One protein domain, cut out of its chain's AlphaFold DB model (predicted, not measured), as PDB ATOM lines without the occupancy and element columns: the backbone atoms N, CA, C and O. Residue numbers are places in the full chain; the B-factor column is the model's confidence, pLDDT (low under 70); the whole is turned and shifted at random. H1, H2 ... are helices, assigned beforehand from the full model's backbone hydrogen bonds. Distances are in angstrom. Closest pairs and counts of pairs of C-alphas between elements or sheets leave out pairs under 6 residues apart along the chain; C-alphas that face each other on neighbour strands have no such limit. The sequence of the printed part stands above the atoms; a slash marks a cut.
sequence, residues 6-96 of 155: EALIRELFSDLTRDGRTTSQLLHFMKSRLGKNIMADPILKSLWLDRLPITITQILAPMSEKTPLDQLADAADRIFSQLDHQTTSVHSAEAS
ATOM      1  N   GLU A   6      16.559 -33.917 -49.097       66.69
ATOM      2  CA  GLU A   6      16.158 -32.512 -49.026       66.69
ATOM      3  C   GLU A   6      16.601 -31.692 -50.242       66.69
ATOM      4  O   GLU A   6      15.822 -30.892 -50.746       66.69
ATOM      5  N   ALA A   7      17.822 -31.877 -50.753       69.62
ATOM      6  CA  ALA A   7      18.311 -31.123 -51.907       69.62
ATOM      7  C   ALA A   7      17.541 -31.485 -53.187       69.62
ATOM      8  O   ALA A   7      17.158 -30.591 -53.942       69.62
ATOM      9  N   LEU A   8      17.248 -32.776 -53.384       67.44
ATOM     10  CA  LEU A   8      16.424 -33.244 -54.500       67.44
ATOM     11  C   LEU A   8      15.008 -32.685 -54.403       67.44
ATOM     12  O   LEU A   8      14.467 -32.215 -55.393       67.44
ATOM     13  N   ILE A   9      14.425 -32.672 -53.206       68.69
ATOM     14  CA  ILE A   9      13.091 -32.120 -52.953       68.69
ATOM     15  C   ILE A   9      13.076 -30.600 -53.174       68.69
ATOM     16  O   ILE A   9      12.138 -30.053 -53.755       68.69
ATOM     17  N   ARG A  10      14.135 -29.903 -52.750       72.81
ATOM     18  CA  ARG A  10      14.286 -28.459 -52.939       72.81
ATOM     19  C   ARG A  10      14.352 -28.081 -54.416       72.81
ATOM     20  O   ARG A  10      13.736 -27.074 -54.758       72.81
ATOM     21  N   GLU A  11      15.053 -28.869 -55.229       73.06
ATOM     22  CA  GLU A  11      15.145 -28.743 -56.693       73.06
ATOM     23  C   GLU A  11      13.801 -29.082 -57.364       73.06
ATOM     24  O   GLU A  11      13.253 -28.312 -58.150       73.06
ATOM     25  N   LEU A  12      13.181 -30.184 -56.941       69.81
ATOM     26  CA  LEU A  12      11.886 -30.652 -57.432       69.81
ATOM     27  C   LEU A  12      10.761 -29.616 -57.279       69.81
ATOM     28  O   LEU A  12       9.822 -29.582 -58.083       69.81
ATOM     29  N   PHE A  13      10.840 -28.809 -56.220       69.81
ATOM     30  CA  PHE A  13       9.880 -27.756 -55.909       69.81
ATOM     31  C   PHE A  13      10.338 -26.353 -56.316       69.81
ATOM     32  O   PHE A  13       9.488 -25.470 -56.402       69.81
ATOM     33  N   SER A  14      11.625 -26.120 -56.607       69.12
ATOM     34  CA  SER A  14      12.087 -24.828 -57.142       69.12
ATOM     35  C   SER A  14      11.580 -24.576 -58.557       69.12
ATOM     36  O   SER A  14      11.253 -23.445 -58.896       69.12
ATOM     37  N   ASP A  15      11.444 -25.629 -59.362       62.53
ATOM     38  CA  ASP A  15      10.859 -25.513 -60.701       62.53
ATOM     39  C   ASP A  15       9.362 -25.182 -60.658       62.53
ATOM     40  O   ASP A  15       8.807 -24.650 -61.621       62.53
ATOM     41  N   LEU A  16       8.713 -25.486 -59.529       59.81
ATOM     42  CA  LEU A  16       7.268 -25.422 -59.365       59.81
ATOM     43  C   LEU A  16       6.786 -24.061 -58.864       59.81
ATOM     44  O   LEU A  16       5.696 -23.663 -59.217       59.81
ATOM     45  N   THR A  17       7.560 -23.296 -58.096       58.47
ATOM     46  CA  THR A  17       7.129 -21.946 -57.666       58.47
ATOM     47  C   THR A  17       7.062 -20.937 -58.815       58.47
ATOM     48  O   THR A  17       6.495 -19.856 -58.670       58.47
ATOM     49  N   ARG A  18       7.627 -21.285 -59.976       60.97
ATOM     50  CA  ARG A  18       7.696 -20.420 -61.155       60.97
ATOM     51  C   ARG A  18       6.355 -20.247 -61.880       60.97
ATOM     52  O   ARG A  18       6.269 -19.411 -62.771       60.97
ATOM     53  N   ASP A  19       5.321 -21.012 -61.533       56.09
ATOM     54  CA  ASP A  19       4.064 -21.066 -62.288       56.09
ATOM     55  C   ASP A  19       2.872 -20.331 -61.645       56.09
ATOM     56  O   ASP A  19       1.745 -20.454 -62.122       56.09
ATOM     57  N   GLY A  20       3.109 -19.503 -60.620       62.91
ATOM     58  CA  GLY A  20       2.093 -18.578 -60.097       62.91
ATOM     59  C   GLY A  20       0.926 -19.251 -59.362       62.91
ATOM     60  O   GLY A  20      -0.156 -18.675 -59.266       62.91
ATOM     61  N   ARG A  21       1.119 -20.473 -58.854       67.38
ATOM     62  CA  ARG A  21       0.113 -21.192 -58.056       67.38
ATOM     63  C   ARG A  21      -0.061 -20.595 -56.660       67.38
ATOM     64  O   ARG A  21       0.877 -20.053 -56.077       67.38
ATOM     65  N   THR A  22      -1.257 -20.772 -56.097       75.25
ATOM     66  CA  THR A  22      -1.535 -20.420 -54.698       75.25
ATOM     67  C   THR A  22      -0.751 -21.321 -53.740       75.25
ATOM     68  O   THR A  22      -0.333 -22.437 -54.067       75.25
ATOM     69  N   THR A  23      -0.534 -20.840 -52.526       77.81
ATOM     70  CA  THR A  23       0.302 -21.497 -51.519       77.81
ATOM     71  C   THR A  23      -0.355 -22.765 -50.952       77.81
ATOM     72  O   THR A  23       0.358 -23.718 -50.619       77.81
ATOM     73  N   SER A  24      -1.695 -22.841 -50.943       81.81
ATOM     74  CA  SER A  24      -2.466 -24.071 -50.674       81.81
ATOM     75  C   SER A  24      -2.311 -25.125 -51.758       81.81
ATOM     76  O   SER A  24      -2.122 -26.306 -51.455       81.81
ATOM     77  N   GLN A  25      -2.311 -24.712 -53.026       82.44
ATOM     78  CA  GLN A  25      -2.053 -25.619 -54.134       82.44
ATOM     79  C   GLN A  25      -0.639 -26.176 -54.024       82.44
ATOM     80  O   GLN A  25      -0.473 -27.392 -54.087       82.44
ATOM     81  N   LEU A  26       0.365 -25.323 -53.786       81.38
ATOM     82  CA  LEU A  26       1.746 -25.760 -53.569       81.38
ATOM     83  C   LEU A  26       1.819 -26.839 -52.480       81.38
ATOM     84  O   LEU A  26       2.369 -27.907 -52.729       81.38
ATOM     85  N   LEU A  27       1.195 -26.614 -51.321       82.44
ATOM     86  CA  LEU A  27       1.137 -27.591 -50.233       82.44
ATOM     87  C   LEU A  27       0.491 -28.910 -50.678       82.44
ATOM     88  O   LEU A  27       1.058 -29.982 -50.454       82.44
ATOM     89  N   HIS A  28      -0.679 -28.855 -51.319       81.69
ATOM     90  CA  HIS A  28      -1.388 -30.055 -51.764       81.69
ATOM     91  C   HIS A  28      -0.564 -30.852 -52.782       81.69
ATOM     92  O   HIS A  28      -0.469 -32.077 -52.694       81.69
ATOM     93  N   PHE A  29       0.108 -30.161 -53.704       78.56
ATOM     94  CA  PHE A  29       1.019 -30.775 -54.663       78.56
ATOM     95  C   PHE A  29       2.253 -31.376 -53.987       78.56
ATOM     96  O   PHE A  29       2.651 -32.482 -54.350       78.56
ATOM     97  N   MET A  30       2.831 -30.711 -52.981       78.88
ATOM     98  CA  MET A  30       3.934 -31.274 -52.200       78.88
ATOM     99  C   MET A  30       3.499 -32.567 -51.500       78.88
ATOM    100  O   MET A  30       4.178 -33.585 -51.627       78.88
ATOM    101  N   LYS A  31       2.324 -32.577 -50.855       79.69
ATOM    102  CA  LYS A  31       1.743 -33.786 -50.246       79.69
ATOM    103  C   LYS A  31       1.486 -34.888 -51.279       79.69
ATOM    104  O   LYS A  31       1.806 -36.049 -51.035       79.69
ATOM    105  N   SER A  32       0.948 -34.536 -52.448       79.25
ATOM    106  CA  SER A  32       0.677 -35.493 -53.526       79.25
ATOM    107  C   SER A  32       1.953 -36.101 -54.109       79.25
ATOM    108  O   SER A  32       1.936 -37.266 -54.499       79.25
ATOM    109  N   ARG A  33       3.047 -35.335 -54.195       75.69
ATOM    110  CA  ARG A  33       4.310 -35.779 -54.801       75.69
ATOM    111  C   ARG A  33       5.156 -36.627 -53.854       75.69
ATOM    112  O   ARG A  33       5.867 -37.508 -54.319       75.69
ATOM    113  N   LEU A  34       5.063 -36.375 -52.548       72.94
ATOM    114  CA  LEU A  34       5.759 -37.158 -51.521       72.94
ATOM    115  C   LEU A  34       4.981 -38.415 -51.111       72.94
ATOM    116  O   LEU A  34       5.571 -39.361 -50.596       72.94
ATOM    117  N   GLY A  35       3.666 -38.459 -51.334       64.56
ATOM    118  CA  GLY A  35       2.828 -39.544 -50.830       64.56
ATOM    119  C   GLY A  35       2.772 -39.580 -49.293       64.56
ATOM    120  O   GLY A  35       3.513 -38.898 -48.592       64.56
ATOM    121  N   LYS A  36       1.869 -40.397 -48.735       59.62
ATOM    122  CA  LYS A  36       1.568 -40.445 -47.284       59.62
ATOM    123  C   LYS A  36       2.738 -40.858 -46.369       59.62
ATOM    124  O   LYS A  36       2.553 -40.865 -45.160       59.62
ATOM    125  N   ASN A  37       3.884 -41.270 -46.910       55.31
ATOM    126  CA  ASN A  37       4.899 -42.013 -46.155       55.31
ATOM    127  C   ASN A  37       6.241 -41.274 -45.998       55.31
ATOM    128  O   ASN A  37       7.036 -41.658 -45.153       55.31
ATOM    129  N   ILE A  38       6.523 -40.234 -46.791       57.00
ATOM    130  CA  ILE A  38       7.929 -39.866 -47.017       57.00
ATOM    131  C   ILE A  38       8.439 -38.729 -46.121       57.00
ATOM    132  O   ILE A  38       9.642 -38.651 -45.927       57.00
ATOM    133  N   MET A  39       7.602 -37.885 -45.500       61.16
ATOM    134  CA  MET A  39       8.127 -36.788 -44.666       61.16
ATOM    135  C   MET A  39       7.333 -36.545 -43.388       61.16
ATOM    136  O   MET A  39       6.105 -36.552 -43.383       61.16
ATOM    137  N   ALA A  40       8.070 -36.255 -42.316       64.44
ATOM    138  CA  ALA A  40       7.521 -35.686 -41.099       64.44
ATOM    139  C   ALA A  40       7.007 -34.263 -41.392       64.44
ATOM    140  O   ALA A  40       7.732 -33.440 -41.960       64.44
ATOM    141  N   ASP A  41       5.785 -33.962 -40.944       72.12
ATOM    142  CA  ASP A  41       5.155 -32.633 -40.984       72.12
ATOM    143  C   ASP A  41       6.096 -31.433 -40.714       72.12
ATOM    144  O   ASP A  41       5.955 -30.425 -41.414       72.12
ATOM    145  N   PRO A  42       7.077 -31.482 -39.781       76.81
ATOM    146  CA  PRO A  42       8.004 -30.366 -39.563       76.81
ATOM    147  C   PRO A  42       8.913 -30.031 -40.756       76.81
ATOM    148  O   PRO A  42       9.138 -28.851 -41.019       76.81
ATOM    149  N   ILE A  43       9.416 -31.028 -41.495       77.81
ATOM    150  CA  ILE A  43      10.325 -30.803 -42.639       77.81
ATOM    151  C   ILE A  43       9.535 -30.252 -43.824       77.81
ATOM    152  O   ILE A  43       9.959 -29.318 -44.504       77.81
ATOM    153  N   LEU A  44       8.338 -30.798 -44.049       79.31
ATOM    154  CA  LEU A  44       7.437 -30.294 -45.078       79.31
ATOM    155  C   LEU A  44       7.058 -28.832 -44.807       79.31
ATOM    156  O   LEU A  44       7.006 -28.021 -45.730       79.31
ATOM    157  N   LYS A  45       6.831 -28.491 -43.537       81.75
ATOM    158  CA  LYS A  45       6.486 -27.141 -43.102       81.75
ATOM    159  C   LYS A  45       7.631 -26.150 -43.269       81.75
ATOM    160  O   LYS A  45       7.390 -25.069 -43.799       81.75
ATOM    161  N   SER A  46       8.847 -26.496 -42.842       81.81
ATOM    162  CA  SER A  46      10.008 -25.617 -43.025       81.81
ATOM    163  C   SER A  46      10.290 -25.384 -44.507       81.81
ATOM    164  O   SER A  46      10.494 -24.248 -44.922       81.81
ATOM    165  N   LEU A  47      10.198 -26.434 -45.325       80.75
ATOM    166  CA  LEU A  47      10.428 -26.331 -46.760       80.75
ATOM    167  C   LEU A  47       9.331 -25.534 -47.463       80.75
ATOM    168  O   LEU A  47       9.640 -24.755 -48.358       80.75
ATOM    169  N   TRP A  48       8.070 -25.703 -47.061       83.50
ATOM    170  CA  TRP A  48       6.972 -24.889 -47.572       83.50
ATOM    171  C   TRP A  48       7.190 -23.417 -47.213       83.50
ATOM    172  O   TRP A  48       7.188 -22.601 -48.126       83.50
ATOM    173  N   LEU A  49       7.494 -23.093 -45.946       83.00
ATOM    174  CA  LEU A  49       7.804 -21.728 -45.498       83.00
ATOM    175  C   LEU A  49       8.978 -21.115 -46.268       83.00
ATOM    176  O   LEU A  49       8.842 -20.014 -46.783       83.00
ATOM    177  N   ASP A  50      10.082 -21.838 -46.448       81.19
ATOM    178  CA  ASP A  50      11.247 -21.390 -47.227       81.19
ATOM    179  C   ASP A  50      10.919 -20.998 -48.683       81.19
ATOM    180  O   ASP A  50      11.760 -20.417 -49.371       81.19
ATOM    181  N   ARG A  51       9.750 -21.385 -49.208       78.62
ATOM    182  CA  ARG A  51       9.329 -21.100 -50.586       78.62
ATOM    183  C   ARG A  51       8.406 -19.897 -50.717       78.62
ATOM    184  O   ARG A  51       8.246 -19.418 -51.839       78.62
ATOM    185  N   LEU A  52       7.811 -19.402 -49.632       79.88
ATOM    186  CA  LEU A  52       6.971 -18.209 -49.711       79.88
ATOM    187  C   LEU A  52       7.835 -16.939 -49.756       79.88
ATOM    188  O   LEU A  52       8.949 -16.916 -49.224       79.88
ATOM    189  N   PRO A  53       7.318 -15.847 -50.349       80.31
ATOM    190  CA  PRO A  53       7.920 -14.529 -50.208       80.31
ATOM    191  C   PRO A  53       8.159 -14.182 -48.737       80.31
ATOM    192  O   PRO A  53       7.329 -14.484 -47.876       80.31
ATOM    193  N   ILE A  54       9.270 -13.492 -48.463       81.31
ATOM    194  CA  ILE A  54       9.711 -13.193 -47.093       81.31
ATOM    195  C   ILE A  54       8.657 -12.440 -46.267       81.31
ATOM    196  O   ILE A  54       8.558 -12.614 -45.058       81.31
ATOM    197  N   THR A  55       7.828 -11.636 -46.931       81.56
ATOM    198  CA  THR A  55       6.722 -10.899 -46.315       81.56
ATOM    199  C   THR A  55       5.686 -11.836 -45.701       81.56
ATOM    200  O   THR A  55       5.221 -11.609 -44.589       81.56
ATOM    201  N   ILE A  56       5.352 -12.921 -46.397       83.81
ATOM    202  CA  ILE A  56       4.356 -13.894 -45.952       83.81
ATOM    203  C   ILE A  56       4.967 -14.815 -44.892       83.81
ATOM    204  O   ILE A  56       4.332 -15.090 -43.874       83.81
ATOM    205  N   THR A  57       6.220 -15.243 -45.069       85.12
ATOM    206  CA  THR A  57       6.899 -16.101 -44.086       85.12
ATOM    207  C   THR A  57       7.088 -15.413 -42.746       85.12
ATOM    208  O   THR A  57       6.885 -16.055 -41.725       85.12
ATOM    209  N   GLN A  58       7.409 -14.118 -42.715       84.00
ATOM    210  CA  GLN A  58       7.551 -13.363 -41.465       84.00
ATOM    211  C   GLN A  58       6.254 -13.321 -40.653       84.00
ATOM    212  O   GLN A  58       6.295 -13.408 -39.427       84.00
ATOM    213  N   ILE A  59       5.106 -13.234 -41.327       84.69
ATOM    214  CA  ILE A  59       3.791 -13.231 -40.678       84.69
ATOM    215  C   ILE A  59       3.435 -14.637 -40.175       84.69
ATOM    216  O   ILE A  59       2.873 -14.795 -39.092       84.69
ATOM    217  N   LEU A  60       3.778 -15.672 -40.944       85.06
ATOM    218  CA  LEU A  60       3.386 -17.055 -40.667       85.06
ATOM    219  C   LEU A  60       4.358 -17.817 -39.760       85.06
ATOM    220  O   LEU A  60       3.933 -18.739 -39.065       85.06
ATOM    221  N   ALA A  61       5.642 -17.456 -39.728       83.31
ATOM    222  CA  ALA A  61       6.673 -18.145 -38.950       83.31
ATOM    223  C   ALA A  61       6.325 -18.260 -37.451       83.31
ATOM    224  O   ALA A  61       6.418 -19.372 -36.927       83.31
ATOM    225  N   PRO A  62       5.815 -17.216 -36.766       83.75
ATOM    226  CA  PRO A  62       5.390 -17.321 -35.366       83.75
ATOM    227  C   PRO A  62       4.172 -18.237 -35.165       83.75
ATOM    228  O   PRO A  62       3.994 -18.831 -34.104       83.75
ATOM    229  N   MET A  63       3.312 -18.354 -36.181       80.75
ATOM    230  CA  MET A  63       2.101 -19.185 -36.148       80.75
ATOM    231  C   MET A  63       2.391 -20.641 -36.527       80.75
ATOM    232  O   MET A  63       1.607 -21.540 -36.211       80.75
ATOM    233  N   SER A  64       3.530 -20.884 -37.176       78.88
ATOM    234  CA  SER A  64       3.922 -22.180 -37.715       78.88
ATOM    235  C   SER A  64       4.201 -23.239 -36.649       78.88
ATOM    236  O   SER A  64       4.166 -24.418 -36.957       78.88
ATOM    237  N   GLU A  65       4.413 -22.900 -35.384       76.31
ATOM    238  CA  GLU A  65       4.660 -23.925 -34.360       76.31
ATOM    239  C   GLU A  65       3.358 -24.569 -33.850       76.31
ATOM    240  O   GLU A  65       3.320 -25.751 -33.525       76.31
ATOM    241  N   LYS A  66       2.260 -23.800 -33.830       76.56
ATOM    242  CA  LYS A  66       1.000 -24.178 -33.162       76.56
ATOM    243  C   LYS A  66      -0.145 -24.518 -34.114       76.56
ATOM    244  O   LYS A  66      -1.140 -25.092 -33.684       76.56
ATOM    245  N   THR A  67      -0.038 -24.140 -35.386       80.62
ATOM    246  CA  THR A  67      -1.112 -24.320 -36.375       80.62
ATOM    247  C   THR A  67      -0.804 -25.472 -37.333       80.62
ATOM    248  O   THR A  67       0.355 -25.655 -37.713       80.62
ATOM    249  N   PRO A  68      -1.800 -26.269 -37.753       83.50
ATOM    250  CA  PRO A  68      -1.591 -27.298 -38.766       83.50
ATOM    251  C   PRO A  68      -1.241 -26.664 -40.119       83.50
ATOM    252  O   PRO A  68      -1.691 -25.565 -40.444       83.50
ATOM    253  N   LEU A  69      -0.434 -27.369 -40.917       82.88
ATOM    254  CA  LEU A  69       0.112 -26.847 -42.174       82.88
ATOM    255  C   LEU A  69      -0.984 -26.453 -43.184       82.88
ATOM    256  O   LEU A  69      -0.826 -25.454 -43.874       82.88
ATOM    257  N   ASP A  70      -2.113 -27.171 -43.219       83.56
ATOM    258  CA  ASP A  70      -3.251 -26.834 -44.093       83.56
ATOM    259  C   ASP A  70      -3.872 -25.470 -43.752       83.56
ATOM    260  O   ASP A  70      -4.091 -24.652 -44.639       83.56
ATOM    261  N   GLN A  71      -4.072 -25.169 -42.462       85.12
ATOM    262  CA  GLN A  71      -4.599 -23.861 -42.042       85.12
ATOM    263  C   GLN A  71      -3.594 -22.735 -42.294       85.12
ATOM    264  O   GLN A  71      -3.981 -21.605 -42.594       85.12
ATOM    265  N   LEU A  72      -2.299 -23.039 -42.174       85.81
ATOM    266  CA  LEU A  72      -1.234 -22.088 -42.465       85.81
ATOM    267  C   LEU A  72      -1.221 -21.710 -43.952       85.81
ATOM    268  O   LEU A  72      -1.018 -20.544 -44.281       85.81
ATOM    269  N   ALA A  73      -1.495 -22.670 -44.835       84.88
ATOM    270  CA  ALA A  73      -1.631 -22.417 -46.263       84.88
ATOM    271  C   ALA A  73      -2.869 -21.598 -46.626       84.88
ATOM    272  O   ALA A  73      -2.766 -20.667 -47.421       84.88
ATOM    273  N   ASP A  74      -4.015 -21.868 -46.002       86.12
ATOM    274  CA  ASP A  74      -5.203 -21.031 -46.203       86.12
ATOM    275  C   ASP A  74      -4.958 -19.585 -45.739       86.12
ATOM    276  O   ASP A  74      -5.397 -18.627 -46.382       86.12
ATOM    277  N   ALA A  75      -4.236 -19.401 -44.629       85.19
ATOM    278  CA  ALA A  75      -3.849 -18.080 -44.141       85.19
ATOM    279  C   ALA A  75      -2.869 -17.380 -45.095       85.19
ATOM    280  O   ALA A  75      -3.035 -16.194 -45.381       85.19
ATOM    281  N   ALA A  76      -1.889 -18.111 -45.626       84.81
ATOM    282  CA  ALA A  76      -0.946 -17.601 -46.614       84.81
ATOM    283  C   ALA A  76      -1.638 -17.119 -47.894       84.81
ATOM    284  O   ALA A  76      -1.310 -16.039 -48.379       84.81
ATOM    285  N   ASP A  77      -2.627 -17.857 -48.400       85.62
ATOM    286  CA  ASP A  77      -3.391 -17.458 -49.587       85.62
ATOM    287  C   ASP A  77      -4.170 -16.159 -49.368       85.62
ATOM    288  O   ASP A  77      -4.198 -15.286 -50.240       85.62
ATOM    289  N   ARG A  78      -4.753 -15.984 -48.178       84.88
ATOM    290  CA  ARG A  78      -5.437 -14.735 -47.808       84.88
ATOM    291  C   ARG A  78      -4.467 -13.561 -47.744       84.88
ATOM    292  O   ARG A  78      -4.785 -12.493 -48.257       84.88
ATOM    293  N   ILE A  79      -3.290 -13.763 -47.150       83.81
ATOM    294  CA  ILE A  79      -2.241 -12.736 -47.084       83.81
ATOM    295  C   ILE A  79      -1.743 -12.399 -48.493       83.81
ATOM    296  O   ILE A  79      -1.585 -11.224 -48.808       83.81
ATOM    297  N   PHE A  80      -1.539 -13.399 -49.355       81.81
ATOM    298  CA  PHE A  80      -1.099 -13.201 -50.736       81.81
ATOM    299  C   PHE A  80      -2.098 -12.346 -51.528       81.81
ATOM    300  O   PHE A  80      -1.705 -11.361 -52.148       81.81
ATOM    301  N   SER A  81      -3.396 -12.659 -51.433       79.69
ATOM    302  CA  SER A  81      -4.467 -11.850 -52.035       79.69
ATOM    303  C   SER A  81      -4.497 -10.429 -51.466       79.69
ATOM    304  O   SER A  81      -4.572  -9.466 -52.223       79.69
ATOM    305  N   GLN A  82      -4.377 -10.261 -50.147       76.62
ATOM    306  CA  GLN A  82      -4.346  -8.930 -49.532       76.62
ATOM    307  C   GLN A  82      -3.131  -8.102 -49.957       76.62
ATOM    308  O   GLN A  82      -3.257  -6.888 -50.109       76.62
ATOM    309  N   LEU A  83      -1.972  -8.732 -50.148       72.50
ATOM    310  CA  LEU A  83      -0.759  -8.044 -50.571       72.50
ATOM    311  C   LEU A  83      -0.882  -7.559 -52.022       72.50
ATOM    312  O   LEU A  83      -0.534  -6.417 -52.297       72.50
ATOM    313  N   ASP A  84      -1.459  -8.366 -52.913       65.19
ATOM    314  CA  ASP A  84      -1.768  -7.977 -54.299       65.19
ATOM    315  C   ASP A  84      -2.804  -6.831 -54.374       65.19
ATOM    316  O   ASP A  84      -2.709  -5.891 -55.169       65.19
ATOM    317  N   HIS A  85      -3.775  -6.824 -53.459       59.56
ATOM    318  CA  HIS A  85      -4.718  -5.711 -53.323       59.56
ATOM    319  C   HIS A  85      -4.079  -4.446 -52.722       59.56
ATOM    320  O   HIS A  85      -4.476  -3.326 -53.047       59.56
ATOM    321  N   GLN A  86      -3.068  -4.583 -51.861       56.78
ATOM    322  CA  GLN A  86      -2.341  -3.433 -51.318       56.78
ATOM    323  C   GLN A  86      -1.354  -2.839 -52.320       56.78
ATOM    324  O   GLN A  86      -1.264  -1.616 -52.396       56.78
ATOM    325  N   THR A  87      -0.661  -3.649 -53.126       53.28
ATOM    326  CA  THR A  87       0.183  -3.115 -54.204       53.28
ATOM    327  C   THR A  87      -0.670  -2.328 -55.194       53.28
ATOM    328  O   THR A  87      -0.329  -1.195 -55.513       53.28
ATOM    329  N   THR A  88      -1.839  -2.833 -55.596       51.03
ATOM    330  CA  THR A  88      -2.762  -2.075 -56.460       51.03
ATOM    331  C   THR A  88      -3.288  -0.795 -55.798       51.03
ATOM    332  O   THR A  88      -3.362   0.236 -56.463       51.03
ATOM    333  N   SER A  89      -3.570  -0.798 -54.492       45.56
ATOM    334  CA  SER A  89      -4.035   0.402 -53.776       45.56
ATOM    335  C   SER A  89      -2.947   1.463 -53.562       45.56
ATOM    336  O   SER A  89      -3.252   2.653 -53.626       45.56
ATOM    337  N   VAL A  90      -1.695   1.069 -53.309       48.25
ATOM    338  CA  VAL A  90      -0.569   2.002 -53.113       48.25
ATOM    339  C   VAL A  90      -0.052   2.508 -54.462       48.25
ATOM    340  O   VAL A  90       0.159   3.710 -54.629       48.25
ATOM    341  N   HIS A  91       0.008   1.646 -55.483       45.88
ATOM    342  CA  HIS A  91       0.258   2.085 -56.855       45.88
ATOM    343  C   HIS A  91      -0.871   2.971 -57.391       45.88
ATOM    344  O   HIS A  91      -0.606   3.835 -58.211       45.88
ATOM    345  N   SER A  92      -2.115   2.871 -56.916       43.19
ATOM    346  CA  SER A  92      -3.174   3.766 -57.398       43.19
ATOM    347  C   SER A  92      -2.980   5.235 -56.990       43.19
ATOM    348  O   SER A  92      -3.559   6.105 -57.640       43.19
ATOM    349  N   ALA A  93      -2.184   5.545 -55.961       49.38
ATOM    350  CA  ALA A  93      -1.915   6.927 -55.552       49.38
ATOM    351  C   ALA A  93      -0.682   7.531 -56.253       49.38
ATOM    352  O   ALA A  93      -0.719   8.694 -56.641       49.38
ATOM    353  N   GLU A  94       0.375   6.742 -56.472       49.12
ATOM    354  CA  GLU A  94       1.618   7.212 -57.110       49.12
ATOM    355  C   GLU A  94       1.650   6.925 -58.621       49.12
ATOM    356  O   GLU A  94       2.000   7.790 -59.428       49.12
ATOM    357  N   ALA A  95       1.163   5.757 -59.052       51.12
ATOM    358  CA  ALA A  95       1.033   5.451 -60.473       51.12
ATOM    359  C   ALA A  95      -0.079   6.269 -61.132       51.12
ATOM    360  O   ALA A  95      -0.045   6.419 -62.341       51.12
ATOM    361  N   SER A  96      -1.037   6.857 -60.405       54.50
ATOM    362  CA  SER A  96      -1.990   7.789 -61.025       54.50
ATOM    363  C   SER A  96      -1.355   9.138 -61.368       54.50
ATOM    364  O   SER A  96      -1.730   9.728 -62.380       54.50
TER     365      SER A  96
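What this domain is: This is residues 6 to 96 of the 155 residues of the protein "Hypothetical protein" of Sepia pharaonis (UniProt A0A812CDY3). A long helix, H5, has its first part set in a small body with four shorter helices, and its residues 84 to 96 stick out of that body as a free arm. H2 and H4 pack on the earlier part of H5, H3 lies close to its beginning, and H1 sits on the far side of H2 and H3 from H5. The printed part has 91 residues with five named helices, in the order H1, H2, H3, H4, H5, and no named strand; the class is all helix. It is only just compact, close to loose, with a radius of gyration of the C-alphas of 14.6 A, and it is elongated, spanning 52 by 29 by 18 A, with the arm making the length.

Where its parts are: Find C-alpha 69 at (0.112, -26.847, -42.174); from there H5, residues 69 to 96, runs 39.5 A to C-alpha 96 at (-1.990, 7.789, -61.025). Look back to residues 23 to 34 for H2, 16.6 A long, and to residues 54 to 60 for H4, 9.8 A. Residues 41 to 49 form H3, 12.1 A long. H1, residues 6 to 14, begins at C-alpha 6 at (16.158, -32.512, -49.026) and is 11.9 A long.

How they stand to each other: Start at H5. Its residues 70 to 77 alone touch H2, which does so with residues 23 to 27 alone; the closest C-alphas, of Ser 24 and Ala 73, are 4.8 A apart. The two run opposite ways at a steep tilt of 38 degrees, only just past shallow. With residues 72 to 80 alone H5 touches H4, the closest C-alphas being those of Ile 56 and Ala 76, 6.5 A apart; they run opposite ways at a steep tilt of 46 degrees. H3 and H5 are close but not clearly touching, with the C-alphas of Lys 45 and Leu 69 closest at 6.4 A, and run the same way at a shallow tilt of 9 degrees. H1 is close to H2 and to H3 but not clearly touching either: its closest C-alpha pairs are Phe 13 and Met 30, 7.8 A, and Arg 10 and Leu 47, 7.6 A. H1 and H5 are apart. In H1, H2 and H3 every O i to N i+4 pair is within hydrogen-bond range; in H4 it is 2 of 3 and in H5 21 of 24.

The domain as a whole: The two C-alphas farthest apart are those of Asn 37 and Ser 96, at 52.4 A. Without residues 84 to 96, which stand free, the body spans 32 by 29 by 18 A. The printed part has no cut; the link from H3 to H4 is tight and the other three are short. The mean pLDDT of the printed part is 72.8, and it is under 70 at residues 6 to 9, 12 to 21, 35 to 40 and 84 to 96.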